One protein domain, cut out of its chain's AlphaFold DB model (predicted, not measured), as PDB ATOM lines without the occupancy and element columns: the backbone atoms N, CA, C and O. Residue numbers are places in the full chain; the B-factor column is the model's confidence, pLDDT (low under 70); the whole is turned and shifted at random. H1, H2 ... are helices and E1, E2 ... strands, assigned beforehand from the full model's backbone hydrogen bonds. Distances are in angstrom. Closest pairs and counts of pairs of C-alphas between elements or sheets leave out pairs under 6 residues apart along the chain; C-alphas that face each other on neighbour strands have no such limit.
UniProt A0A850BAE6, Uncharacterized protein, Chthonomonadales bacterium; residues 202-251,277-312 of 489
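Overview. This is residues 202 to 251 and 277 to 312 of the 489 residues of an uncharacterized protein of Chthonomonadales bacterium (UniProt A0A850BAE6). A small sheet of two parallel strands, E1 and E2, joined through helix H3, packs by E1 on one side of a long helical hairpin, H1 and H2. The hairpin's turn, residues 222 to 227, sticks out. The 86 printed residues, mostly helix, run H1, H2, E1, H3, E2; the whole is compact, radius of gyration of the C-alphas 13.1 A, but elongated, spanning 42 by 25 by 20 A.

Along the chain. E1 is residues 280 to 282 and E2 residues 305 to 307. H3, residues 285 to 297, measures 18.4 A; H2, 227 to 248, 31.3 A; H1, 202 to 222, 30.7 A, from C-alpha 202 at (-7.415, -15.315, -42.520). C-alpha 307 is at (-17.954, -17.074, -29.304).

Arrangement. N 306 and O 280 are 2.7 A apart, within hydrogen-bond range. E1, H3, E2 form a strand-helix-strand unit, parallel neighbour strands with a helix between, its crossover right-handed. The closest C-alphas of H2 and E1, Leu 244 and Val 281, are 6.4 A apart. H1 and H2 touch, closest C-alphas Ser 216 and Arg 233, 5.3 A, at a shallow tilt of 24 degrees, opposite ways. H2 and H3 are apart. In H1, H2 and H3 every O i to N i+4 pair is within hydrogen-bond range.

Size, cuts and confidence. Residues 252 to 276 are not printed; C-alphas 251 and 277 are 17.8 A apart. No link printed whole is long. Mean pLDDT of the printed part is 73.5, with 36 residues under 70, among them 277 to 292.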
ATOM      1  N   ILE A 202      -7.579 -14.704 -43.853       89.62
ATOM      2  CA  ILE A 202      -7.415 -15.315 -42.520       89.62
ATOM      3  C   ILE A 202      -8.449 -16.394 -42.236       89.62
ATOM      4  O   ILE A 202      -8.121 -17.429 -41.661       89.62
ATOM      5  N   ASP A 203      -9.686 -16.182 -42.672       86.62
ATOM      6  CA  ASP A 203     -10.748 -17.162 -42.479       86.62
ATOM      7  C   ASP A 203     -10.480 -18.468 -43.214       86.62
ATOM      8  O   ASP A 203     -10.600 -19.537 -42.623       86.62
ATOM      9  N   GLU A 204     -10.020 -18.373 -44.455       94.38
ATOM     10  CA  GLU A 204      -9.649 -19.545 -45.239       94.38
ATOM     11  C   GLU A 204      -8.410 -20.233 -44.658       94.38
ATOM     12  O   GLU A 204      -8.343 -21.458 -44.622       94.38
ATOM     13  N   SER A 205      -7.440 -19.466 -44.143       95.25
ATOM     14  CA  SER A 205      -6.282 -20.031 -43.438       95.25
ATOM     15  C   SER A 205      -6.708 -20.859 -42.220       95.25
ATOM     16  O   SER A 205      -6.227 -21.979 -42.042       95.25
ATOM     17  N   ILE A 206      -7.644 -20.349 -41.413       86.88
ATOM     18  CA  ILE A 206      -8.216 -21.072 -40.268       86.88
ATOM     19  C   ILE A 206      -8.867 -22.381 -40.726       86.88
ATOM     20  O   ILE A 206      -8.673 -23.416 -40.087       86.88
ATOM     21  N   ASP A 207      -9.607 -22.366 -41.833       88.44
ATOM     22  CA  ASP A 207     -10.269 -23.566 -42.347       88.44
ATOM     23  C   ASP A 207      -9.257 -24.622 -42.823       88.44
ATOM     24  O   ASP A 207      -9.415 -25.809 -42.513       88.44
ATOM     25  N   ILE A 208      -8.155 -24.208 -43.461       94.75
ATOM     26  CA  ILE A 208      -7.050 -25.116 -43.802       94.75
ATOM     27  C   ILE A 208      -6.373 -25.674 -42.546       94.75
ATOM     28  O   ILE A 208      -6.157 -26.883 -42.473       94.75
ATOM     29  N   TRP A 209      -6.099 -24.852 -41.530       90.44
ATOM     30  CA  TRP A 209      -5.535 -25.336 -40.264       90.44
ATOM     31  C   TRP A 209      -6.436 -26.364 -39.579       90.44
ATOM     32  O   TRP A 209      -5.962 -27.374 -39.063       90.44
ATOM     33  N   ARG A 210      -7.755 -26.154 -39.609       86.62
ATOM     34  CA  ARG A 210      -8.723 -27.117 -39.070       86.62
ATOM     35  C   ARG A 210      -8.733 -28.424 -39.848       86.62
ATOM     36  O   ARG A 210      -8.854 -29.473 -39.219       86.62
ATOM     37  N   LYS A 211      -8.622 -28.355 -41.177       88.12
ATOM     38  CA  LYS A 211      -8.515 -29.529 -42.048       88.12
ATOM     39  C   LYS A 211      -7.226 -30.301 -41.763       88.12
ATOM     40  O   LYS A 211      -7.295 -31.511 -41.574       88.12
ATOM     41  N   ALA A 212      -6.091 -29.606 -41.664       89.31
ATOM     42  CA  ALA A 212      -4.797 -30.195 -41.321       89.31
ATOM     43  C   ALA A 212      -4.854 -30.927 -39.971       89.31
ATOM     44  O   ALA A 212      -4.596 -32.128 -39.912       89.31
ATOM     45  N   LEU A 213      -5.355 -30.241 -38.939       86.69
ATOM     46  CA  LEU A 213      -5.509 -30.803 -37.599       86.69
ATOM     47  C   LEU A 213      -6.417 -32.039 -37.575       86.69
ATOM     48  O   LEU A 213      -6.126 -33.005 -36.879       86.69
ATOM     49  N   ALA A 214      -7.515 -32.042 -38.337       85.06
ATOM     50  CA  ALA A 214      -8.388 -33.211 -38.429       85.06
ATOM     51  C   ALA A 214      -7.678 -34.423 -39.065       85.06
ATOM     52  O   ALA A 214      -7.889 -35.556 -38.627       85.06
ATOM     53  N   MET A 215      -6.817 -34.194 -40.064       88.31
ATOM     54  CA  MET A 215      -6.014 -35.250 -40.691       88.31
ATOM     55  C   MET A 215      -4.954 -35.800 -39.730       88.31
ATOM     56  O   MET A 215      -4.898 -37.013 -39.524       88.31
ATOM     57  N   SER A 216      -4.167 -34.938 -39.080       86.94
ATOM     58  CA  SER A 216      -3.138 -35.372 -38.124       86.94
ATOM     59  C   SER A 216      -3.734 -36.048 -36.889       86.94
ATOM     60  O   SER A 216      -3.186 -37.028 -36.390       86.94
ATOM     61  N   MET A 217      -4.905 -35.602 -36.427       86.31
ATOM     62  CA  MET A 217      -5.662 -36.268 -35.368       86.31
ATOM     63  C   MET A 217      -6.018 -37.713 -35.729       86.31
ATOM     64  O   MET A 217      -5.897 -38.588 -34.875       86.31
ATOM     65  N   LYS A 218      -6.436 -37.980 -36.974       89.00
ATOM     66  CA  LYS A 218      -6.701 -39.346 -37.446       89.00
ATOM     67  C   LYS A 218      -5.417 -40.184 -37.448       89.00
ATOM     68  O   LYS A 218      -5.422 -41.274 -36.886       89.00
ATOM     69  N   ILE A 219      -4.325 -39.636 -37.981       87.44
ATOM     70  CA  ILE A 219      -3.007 -40.294 -38.031       87.44
ATOM     71  C   ILE A 219      -2.512 -40.664 -36.621       87.44
ATOM     72  O   ILE A 219      -2.053 -41.778 -36.386       87.44
ATOM     73  N   VAL A 220      -2.653 -39.759 -35.647       88.31
ATOM     74  CA  VAL A 220      -2.255 -40.018 -34.253       88.31
ATOM     75  C   VAL A 220      -3.155 -41.053 -33.571       88.31
ATOM     76  O   VAL A 220      -2.689 -41.759 -32.685       88.31
ATOM     77  N   ARG A 221      -4.438 -41.179 -33.941       90.25
ATOM     78  CA  ARG A 221      -5.290 -42.255 -33.394       90.25
ATOM     79  C   ARG A 221      -4.818 -43.638 -33.839       90.25
ATOM     80  O   ARG A 221      -4.923 -44.578 -33.060       90.25
ATOM     81  N   GLU A 222      -4.346 -43.750 -35.076       90.06
ATOM     82  CA  GLU A 222      -3.840 -45.006 -35.643       90.06
ATOM     83  C   GLU A 222      -2.506 -45.411 -34.999       90.06
ATOM     84  O   GLU A 222      -2.254 -46.597 -34.802       90.06
ATOM     85  N   ASP A 223      -1.692 -44.430 -34.598       89.62
ATOM     86  CA  ASP A 223      -0.422 -44.657 -33.910       89.62
ATOM     87  C   ASP A 223      -0.164 -43.616 -32.799       89.62
ATOM     88  O   ASP A 223       0.544 -42.622 -32.997       89.62
ATOM     89  N   PRO A 224      -0.741 -43.817 -31.599       88.31
ATOM     90  CA  PRO A 224      -0.707 -42.819 -30.530       88.31
ATOM     91  C   PRO A 224       0.649 -42.703 -29.824       88.31
ATOM     92  O   PRO A 224       0.860 -41.751 -29.067       88.31
ATOM     93  N   LYS A 225       1.557 -43.667 -30.018       91.62
ATOM     94  CA  LYS A 225       2.863 -43.690 -29.340       91.62
ATOM     95  C   LYS A 225       3.925 -42.912 -30.113       91.62
ATOM     96  O   LYS A 225       4.824 -42.350 -29.480       91.62
ATOM     97  N   ASP A 226       3.783 -42.805 -31.430       92.50
ATOM     98  CA  ASP A 226       4.685 -42.043 -32.289       92.50
ATOM     99  C   ASP A 226       4.774 -40.572 -31.844       92.50
ATOM    100  O   ASP A 226       3.785 -39.836 -31.741       92.50
ATOM    101  N   TYR A 227       5.988 -40.151 -31.496       91.25
ATOM    102  CA  TYR A 227       6.268 -38.788 -31.057       91.25
ATOM    103  C   TYR A 227       6.195 -37.785 -32.214       91.25
ATOM    104  O   TYR A 227       5.645 -36.699 -32.035       91.25
ATOM    105  N   SER A 228       6.691 -38.151 -33.398       88.19
ATOM    106  CA  SER A 228       6.727 -37.282 -34.577       88.19
ATOM    107  C   SER A 228       5.311 -36.913 -35.024       88.19
ATOM    108  O   SER A 228       4.983 -35.731 -35.153       88.19
ATOM    109  N   LYS A 229       4.414 -37.906 -35.126       88.88
ATOM    110  CA  LYS A 229       2.998 -37.689 -35.484       88.88
ATOM    111  C   LYS A 229       2.284 -36.781 -34.477       88.88
ATOM    112  O   LYS A 229       1.532 -35.883 -34.864       88.88
ATOM    113  N   ARG A 230       2.542 -36.969 -33.175       90.06
ATOM    114  CA  ARG A 230       1.996 -36.101 -32.115       90.06
ATOM    115  C   ARG A 230       2.537 -34.676 -32.204       90.06
ATOM    116  O   ARG A 230       1.747 -33.743 -32.082       90.06
ATOM    117  N   ASN A 231       3.832 -34.513 -32.465       88.94
ATOM    118  CA  ASN A 231       4.472 -33.206 -32.593       88.94
ATOM    119  C   ASN A 231       3.909 -32.397 -33.776       88.94
ATOM    120  O   ASN A 231       3.636 -31.206 -33.636       88.94
ATOM    121  N   VAL A 232       3.651 -33.049 -34.918       89.25
ATOM    122  CA  VAL A 232       2.990 -32.417 -36.076       89.25
ATOM    123  C   VAL A 232       1.585 -31.929 -35.711       89.25
ATOM    124  O   VAL A 232       1.270 -30.757 -35.918       89.25
ATOM    125  N   ARG A 233       0.761 -32.787 -35.094       91.19
ATOM    126  CA  ARG A 233      -0.583 -32.415 -34.616       91.19
ATOM    127  C   ARG A 233      -0.533 -31.252 -33.620       91.19
ATOM    128  O   ARG A 233      -1.364 -30.349 -33.682       91.19
ATOM    129  N   ASP A 234       0.408 -31.274 -32.679       84.19
ATOM    130  CA  ASP A 234       0.539 -30.221 -31.666       84.19
ATOM    131  C   ASP A 234       0.987 -28.889 -32.280       84.19
ATOM    132  O   ASP A 234       0.471 -27.843 -31.888       84.19
ATOM    133  N   SER A 235       1.844 -28.925 -33.304       87.25
ATOM    134  CA  SER A 235       2.235 -27.741 -34.083       87.25
ATOM    135  C   SER A 235       1.050 -27.141 -34.846       87.25
ATOM    136  O   SER A 235       0.843 -25.930 -34.834       87.25
ATOM    137  N   GLU A 236       0.221 -27.975 -35.477       87.69
ATOM    138  CA  GLU A 236      -1.004 -27.532 -36.156       87.69
ATOM    139  C   GLU A 236      -2.011 -26.929 -35.184       87.69
ATOM    140  O   GLU A 236      -2.623 -25.900 -35.477       87.69
ATOM    141  N   ARG A 237      -2.168 -27.562 -34.016       83.31
ATOM    142  CA  ARG A 237      -3.027 -27.059 -32.949       83.31
ATOM    143  C   ARG A 237      -2.545 -25.681 -32.487       83.31
ATOM    144  O   ARG A 237      -3.343 -24.749 -32.474       83.31
ATOM    145  N   HIS A 238      -1.251 -25.543 -32.203       82.38
ATOM    146  CA  HIS A 238      -0.640 -24.275 -31.810       82.38
ATOM    147  C   HIS A 238      -0.822 -23.183 -32.877       82.38
ATOM    148  O   HIS A 238      -1.217 -22.062 -32.564       82.38
ATOM    149  N   ASN A 239      -0.593 -23.499 -34.153       87.19
ATOM    150  CA  ASN A 239      -0.759 -22.530 -35.239       87.19
ATOM    151  C   ASN A 239      -2.220 -22.092 -35.417       87.19
ATOM    152  O   ASN A 239      -2.486 -20.906 -35.630       87.19
ATOM    153  N   LEU A 240      -3.175 -23.022 -35.297       82.94
ATOM    154  CA  LEU A 240      -4.604 -22.710 -35.310       82.94
ATOM    155  C   LEU A 240      -4.987 -21.803 -34.133       82.94
ATOM    156  O   LEU A 240      -5.669 -20.798 -34.331       82.94
ATOM    157  N   GLU A 241      -4.538 -22.143 -32.925       77.00
ATOM    158  CA  GLU A 241      -4.734 -21.353 -31.705       77.00
ATOM    159  C   GLU A 241      -4.202 -19.937 -31.865       77.00
ATOM    160  O   GLU A 241      -4.928 -18.968 -31.639       77.00
ATOM    161  N   LEU A 242      -2.952 -19.813 -32.310       80.56
ATOM    162  CA  LEU A 242      -2.312 -18.529 -32.528       80.56
ATOM    163  C   LEU A 242      -3.066 -17.718 -33.584       80.56
ATOM    164  O   LEU A 242      -3.265 -16.520 -33.399       80.56
ATOM    165  N   MET A 243      -3.537 -18.347 -34.664       82.38
ATOM    166  CA  MET A 243      -4.320 -17.657 -35.689       82.38
ATOM    167  C   MET A 243      -5.657 -17.148 -35.148       82.38
ATOM    168  O   MET A 243      -6.015 -16.000 -35.395       82.38
ATOM    169  N   LEU A 244      -6.381 -17.969 -34.382       77.25
ATOM    170  CA  LEU A 244      -7.635 -17.567 -33.743       77.25
ATOM    171  C   LEU A 244      -7.383 -16.434 -32.741       77.25
ATOM    172  O   LEU A 244      -8.050 -15.403 -32.801       77.25
ATOM    173  N   LYS A 245      -6.361 -16.557 -31.891       76.31
ATOM    174  CA  LYS A 245      -5.970 -15.503 -30.952       76.31
ATOM    175  C   LYS A 245      -5.631 -14.205 -31.680       76.31
ATOM    176  O   LYS A 245      -6.137 -13.150 -31.316       76.31
ATOM    177  N   ARG A 246      -4.840 -14.262 -32.754       81.00
ATOM    178  CA  ARG A 246      -4.525 -13.086 -33.580       81.00
ATOM    179  C   ARG A 246      -5.748 -12.562 -34.335       81.00
ATOM    180  O   ARG A 246      -5.809 -11.382 -34.628       81.00
ATOM    181  N   LYS A 247      -6.750 -13.379 -34.645       78.31
ATOM    182  CA  LYS A 247      -7.998 -12.908 -35.261       78.31
ATOM    183  C   LYS A 247      -8.904 -12.162 -34.289       78.31
ATOM    184  O   LYS A 247      -9.462 -11.133 -34.657       78.31
ATOM    185  N   TYR A 248      -9.063 -12.674 -33.077       72.19
ATOM    186  CA  TYR A 248     -10.079 -12.176 -32.147       72.19
ATOM    187  C   TYR A 248      -9.526 -11.298 -31.024       72.19
ATOM    188  O   TYR A 248     -10.245 -10.440 -30.515       72.19
ATOM    189  N   SER A 249      -8.257 -11.483 -30.665       63.94
ATOM    190  CA  SER A 249      -7.605 -10.807 -29.537       63.94
ATOM    191  C   SER A 249      -6.442  -9.917 -29.949       63.94
ATOM    192  O   SER A 249      -5.892  -9.214 -29.102       63.94
ATOM    193  N   ARG A 250      -6.054  -9.910 -31.231       61.59
ATOM    194  CA  ARG A 250      -5.166  -8.864 -31.741       61.59
ATOM    195  C   ARG A 250      -5.762  -7.518 -31.372       61.59
ATOM    196  O   ARG A 250      -6.984  -7.389 -31.314       61.59
ATOM    197  N   TYR A 251      -4.876  -6.554 -31.133       56.56
ATOM    198  CA  TYR A 251      -5.215  -5.165 -30.857       56.56
ATOM    199  C   TYR A 251      -5.543  -4.802 -29.398       56.56
ATOM    200  O   TYR A 251      -5.943  -3.670 -29.133       56.56
ATOM    201  N   ARG A 277      -6.720 -19.138 -19.476       38.66
ATOM    202  CA  ARG A 277      -5.476 -19.458 -20.200       38.66
ATOM    203  C   ARG A 277      -5.648 -20.050 -21.603       38.66
ATOM    204  O   ARG A 277      -4.679 -20.072 -22.343       38.66
ATOM    205  N   ASP A 278      -6.856 -20.435 -21.994       39.38
ATOM    206  CA  ASP A 278      -7.148 -21.153 -23.228       39.38
ATOM    207  C   ASP A 278      -8.536 -20.770 -23.770       39.38
ATOM    208  O   ASP A 278      -9.374 -21.635 -24.002       39.38
ATOM    209  N   LEU A 279      -8.835 -19.472 -23.905       36.88
ATOM    210  CA  LEU A 279     -10.086 -19.012 -24.518       36.88
ATOM    211  C   LEU A 279      -9.975 -19.024 -26.049       36.88
ATOM    212  O   LEU A 279      -9.413 -18.121 -26.669       36.88
ATOM    213  N   TYR A 280     -10.542 -20.058 -26.666       43.97
ATOM    214  CA  TYR A 280     -10.667 -20.160 -28.120       43.97
ATOM    215  C   TYR A 280     -11.891 -19.370 -28.544       43.97
ATOM    216  O   TYR A 280     -12.977 -19.621 -28.031       43.97
ATOM    217  N   VAL A 281     -11.737 -18.435 -29.477       44.88
ATOM    218  CA  VAL A 281     -12.866 -17.658 -29.992       44.88
ATOM    219  C   VAL A 281     -13.347 -18.277 -31.312       44.88
ATOM    220  O   VAL A 281     -12.572 -18.429 -32.258       44.88
ATOM    221  N   PHE A 282     -14.621 -18.664 -31.372       50.53
ATOM    222  CA  PHE A 282     -15.283 -19.249 -32.545       50.53
ATOM    223  C   PHE A 282     -16.210 -18.234 -33.214       50.53
ATOM    224  O   PHE A 282     -16.770 -17.356 -32.555       50.53
ATOM    225  N   LYS A 283     -16.404 -18.389 -34.529       48.91
ATOM    226  CA  LYS A 283     -17.305 -17.564 -35.350       48.91
ATOM    227  C   LYS A 283     -18.766 -17.739 -34.932       48.91
ATOM    228  O   LYS A 283     -19.563 -16.819 -35.081       48.91
ATOM    229  N   SER A 284     -19.126 -18.925 -34.442       56.28
ATOM    230  CA  SER A 284     -20.484 -19.251 -34.010       56.28
ATOM    231  C   SER A 284     -20.501 -20.355 -32.949       56.28
ATOM    232  O   SER A 284     -19.550 -21.123 -32.789       56.28
ATOM    233  N   ALA A 285     -21.628 -20.472 -32.246       63.38
ATOM    234  CA  ALA A 285     -21.874 -21.556 -31.295       63.38
ATOM    235  C   ALA A 285     -21.979 -22.942 -31.964       63.38
ATOM    236  O   ALA A 285     -21.824 -23.968 -31.303       63.38
ATOM    237  N   GLU A 286     -22.278 -22.991 -33.262       65.56
ATOM    238  CA  GLU A 286     -22.315 -24.233 -34.038       65.56
ATOM    239  C   GLU A 286     -20.901 -24.717 -34.369       65.56
ATOM    240  O   GLU A 286     -20.575 -25.879 -34.149       65.56
ATOM    241  N   GLU A 287     -20.029 -23.803 -34.789       60.19
ATOM    242  CA  GLU A 287     -18.621 -24.091 -35.055       60.19
ATOM    243  C   GLU A 287     -17.889 -24.553 -33.784       60.19
ATOM    244  O   GLU A 287     -17.116 -25.513 -33.814       60.19
ATOM    245  N   ALA A 288     -18.193 -23.918 -32.645       63.94
ATOM    246  CA  ALA A 288     -17.715 -24.350 -31.335       63.94
ATOM    247  C   ALA A 288     -18.160 -25.791 -31.017       63.94
ATOM    248  O   ALA A 288     -17.339 -26.610 -30.604       63.94
ATOM    249  N   ARG A 289     -19.434 -26.136 -31.265       67.19
ATOM    250  CA  ARG A 289     -19.977 -27.491 -31.051       67.19
ATOM    251  C   ARG A 289     -19.334 -28.541 -31.955       67.19
ATOM    252  O   ARG A 289     -18.850 -29.547 -31.442       67.19
ATOM    253  N   GLN A 290     -19.240 -28.287 -33.261       66.81
ATOM    254  CA  GLN A 290     -18.574 -29.198 -34.202       66.81
ATOM    255  C   GLN A 290     -17.121 -29.465 -33.785       66.81
ATOM    256  O   GLN A 290     -16.621 -30.587 -33.882       66.81
ATOM    257  N   LYS A 291     -16.430 -28.443 -33.265       64.56
ATOM    258  CA  LYS A 291     -15.075 -28.609 -32.741       64.56
ATOM    259  C   LYS A 291     -15.036 -29.433 -31.461       64.56
ATOM    260  O   LYS A 291     -14.187 -30.318 -31.370       64.56
ATOM    261  N   GLN A 292     -15.956 -29.228 -30.517       67.06
ATOM    262  CA  GLN A 292     -16.069 -30.097 -29.336       67.06
ATOM    263  C   GLN A 292     -16.260 -31.564 -29.722       67.06
ATOM    264  O   GLN A 292     -15.635 -32.436 -29.126       67.06
ATOM    265  N   GLU A 293     -17.081 -31.839 -30.733       71.62
ATOM    266  CA  GLU A 293     -17.306 -33.196 -31.235       71.62
ATOM    267  C   GLU A 293     -16.041 -33.798 -31.859       71.62
ATOM    268  O   GLU A 293     -15.718 -34.953 -31.582       71.62
ATOM    269  N   GLN A 294     -15.260 -33.015 -32.612       66.69
ATOM    270  CA  GLN A 294     -13.963 -33.457 -33.144       66.69
ATOM    271  C   GLN A 294     -12.964 -33.825 -32.032       66.69
ATOM    272  O   GLN A 294     -12.310 -34.867 -32.130       66.69
ATOM    273  N   TYR A 295     -12.881 -33.020 -30.963       62.56
ATOM    274  CA  TYR A 295     -12.052 -33.317 -29.783       62.56
ATOM    275  C   TYR A 295     -12.543 -34.566 -29.036       62.56
ATOM    276  O   TYR A 295     -11.758 -35.464 -28.728       62.56
ATOM    277  N   ARG A 296     -13.855 -34.688 -28.813       72.69
ATOM    278  CA  ARG A 296     -14.442 -35.871 -28.163       72.69
ATOM    279  C   ARG A 296     -14.188 -37.144 -28.965       72.69
ATOM    280  O   ARG A 296     -13.835 -38.165 -28.383       72.69
ATOM    281  N   ALA A 297     -14.274 -37.077 -30.292       69.25
ATOM    282  CA  ALA A 297     -14.014 -38.220 -31.159       69.25
ATOM    283  C   ALA A 297     -12.557 -38.725 -31.077       69.25
ATOM    284  O   ALA A 297     -12.305 -39.881 -31.404       69.25
ATOM    285  N   VAL A 298     -11.581 -37.881 -30.687       58.94
ATOM    286  CA  VAL A 298     -10.173 -38.290 -30.448       58.94
ATOM    287  C   VAL A 298      -9.877 -38.625 -28.976       58.94
ATOM    288  O   VAL A 298      -8.715 -38.848 -28.647       58.94
ATOM    289  N   GLY A 299     -10.874 -38.636 -28.086       71.06
ATOM    290  CA  GLY A 299     -10.650 -38.854 -26.652       71.06
ATOM    291  C   GLY A 299      -9.898 -37.709 -25.962       71.06
ATOM    292  O   GLY A 299      -9.189 -37.944 -24.988       71.06
ATOM    293  N   GLN A 300     -10.016 -36.478 -26.471       59.06
ATOM    294  CA  GLN A 300      -9.416 -35.285 -25.867       59.06
ATOM    295  C   GLN A 300     -10.496 -34.361 -25.298       59.06
ATOM    296  O   GLN A 300     -11.577 -34.215 -25.872       59.06
ATOM    297  N   ASN A 301     -10.184 -33.702 -24.180       59.12
ATOM    298  CA  ASN A 301     -11.059 -32.679 -23.620       59.12
ATOM    299  C   ASN A 301     -10.997 -31.416 -24.486       59.12
ATOM    300  O   ASN A 301      -9.895 -30.939 -24.772       59.12
ATOM    301  N   PRO A 302     -12.148 -30.861 -24.902       55.56
ATOM    302  CA  PRO A 302     -12.152 -29.587 -25.589       55.56
ATOM    303  C   PRO A 302     -11.715 -28.481 -24.613       55.56
ATOM    304  O   PRO A 302     -12.097 -28.516 -23.441       55.56
ATOM    305  N   PRO A 303     -10.938 -27.497 -25.079       52.25
ATOM    306  CA  PRO A 303     -10.559 -26.343 -24.270       52.25
ATOM    307  C   PRO A 303     -11.761 -25.424 -23.975       52.25
ATOM    308  O   PRO A 303     -12.868 -25.648 -24.473       52.25
ATOM    309  N   ALA A 304     -11.564 -24.375 -23.169       47.62
ATOM    310  CA  ALA A 304     -12.611 -23.390 -22.899       47.62
ATOM    311  C   ALA A 304     -12.949 -22.596 -24.178       47.62
ATOM    312  O   ALA A 304     -12.091 -21.976 -24.805       47.62
ATOM    313  N   LEU A 305     -14.215 -22.631 -24.602       53.75
ATOM    314  CA  LEU A 305     -14.654 -22.023 -25.860       53.75
ATOM    315  C   LEU A 305     -15.436 -20.735 -25.587       53.75
ATOM    316  O   LEU A 305     -16.363 -20.724 -24.783       53.75
ATOM    317  N   SER A 306     -15.104 -19.671 -26.308       48.75
ATOM    318  CA  SER A 306     -15.871 -18.427 -26.398       48.75
ATOM    319  C   SER A 306     -16.331 -18.193 -27.828       48.75
ATOM    320  O   SER A 306     -15.714 -18.649 -28.783       48.75
ATOM    321  N   VAL A 307     -17.444 -17.490 -27.995       50.06
ATOM    322  CA  VAL A 307     -17.954 -17.074 -29.304       50.06
ATOM    323  C   VAL A 307     -17.897 -15.556 -29.324       50.06
ATOM    324  O   VAL A 307     -18.398 -14.917 -28.401       50.06
ATOM    325  N   GLY A 308     -17.266 -14.970 -30.337       54.97
ATOM    326  CA  GLY A 308     -17.058 -13.526 -30.388       54.97
ATOM    327  C   GLY A 308     -16.819 -13.032 -31.807       54.97
ATOM    328  O   GLY A 308     -16.258 -13.743 -32.636       54.97
ATOM    329  N   GLN A 309     -17.257 -11.808 -32.091       55.78
ATOM    330  CA  GLN A 309     -16.944 -11.140 -33.355       55.78
ATOM    331  C   GLN A 309     -15.469 -10.697 -33.362       55.78
ATOM    332  O   GLN A 309     -14.935 -10.368 -32.298       55.78
ATOM    333  N   PRO A 310     -14.788 -10.676 -34.525       59.09
ATOM    334  CA  PRO A 310     -13.441 -10.119 -34.628       59.09
ATOM    335  C   PRO A 310     -13.419  -8.675 -34.115       59.09
ATOM    336  O   PRO A 310     -14.293  -7.879 -34.463       59.09
ATOM    337  N   ARG A 311     -12.429  -8.331 -33.286       56.97
ATOM    338  CA  ARG A 311     -12.266  -6.954 -32.805       56.97
ATOM    339  C   ARG A 311     -11.779  -6.048 -33.945       56.97
ATOM    340  O   ARG A 311     -10.990  -6.499 -34.779       56.97
ATOM    341  N   PRO A 312     -12.209  -4.774 -33.988       55.16
ATOM    342  CA  PRO A 312     -11.617  -3.799 -34.898       55.16
ATOM    343  C   PRO A 312     -10.125  -3.567 -34.565       55.16
ATOM    344  O   PRO A 312      -9.714  -3.799 -33.425       55.16
TER     345      PRO A 312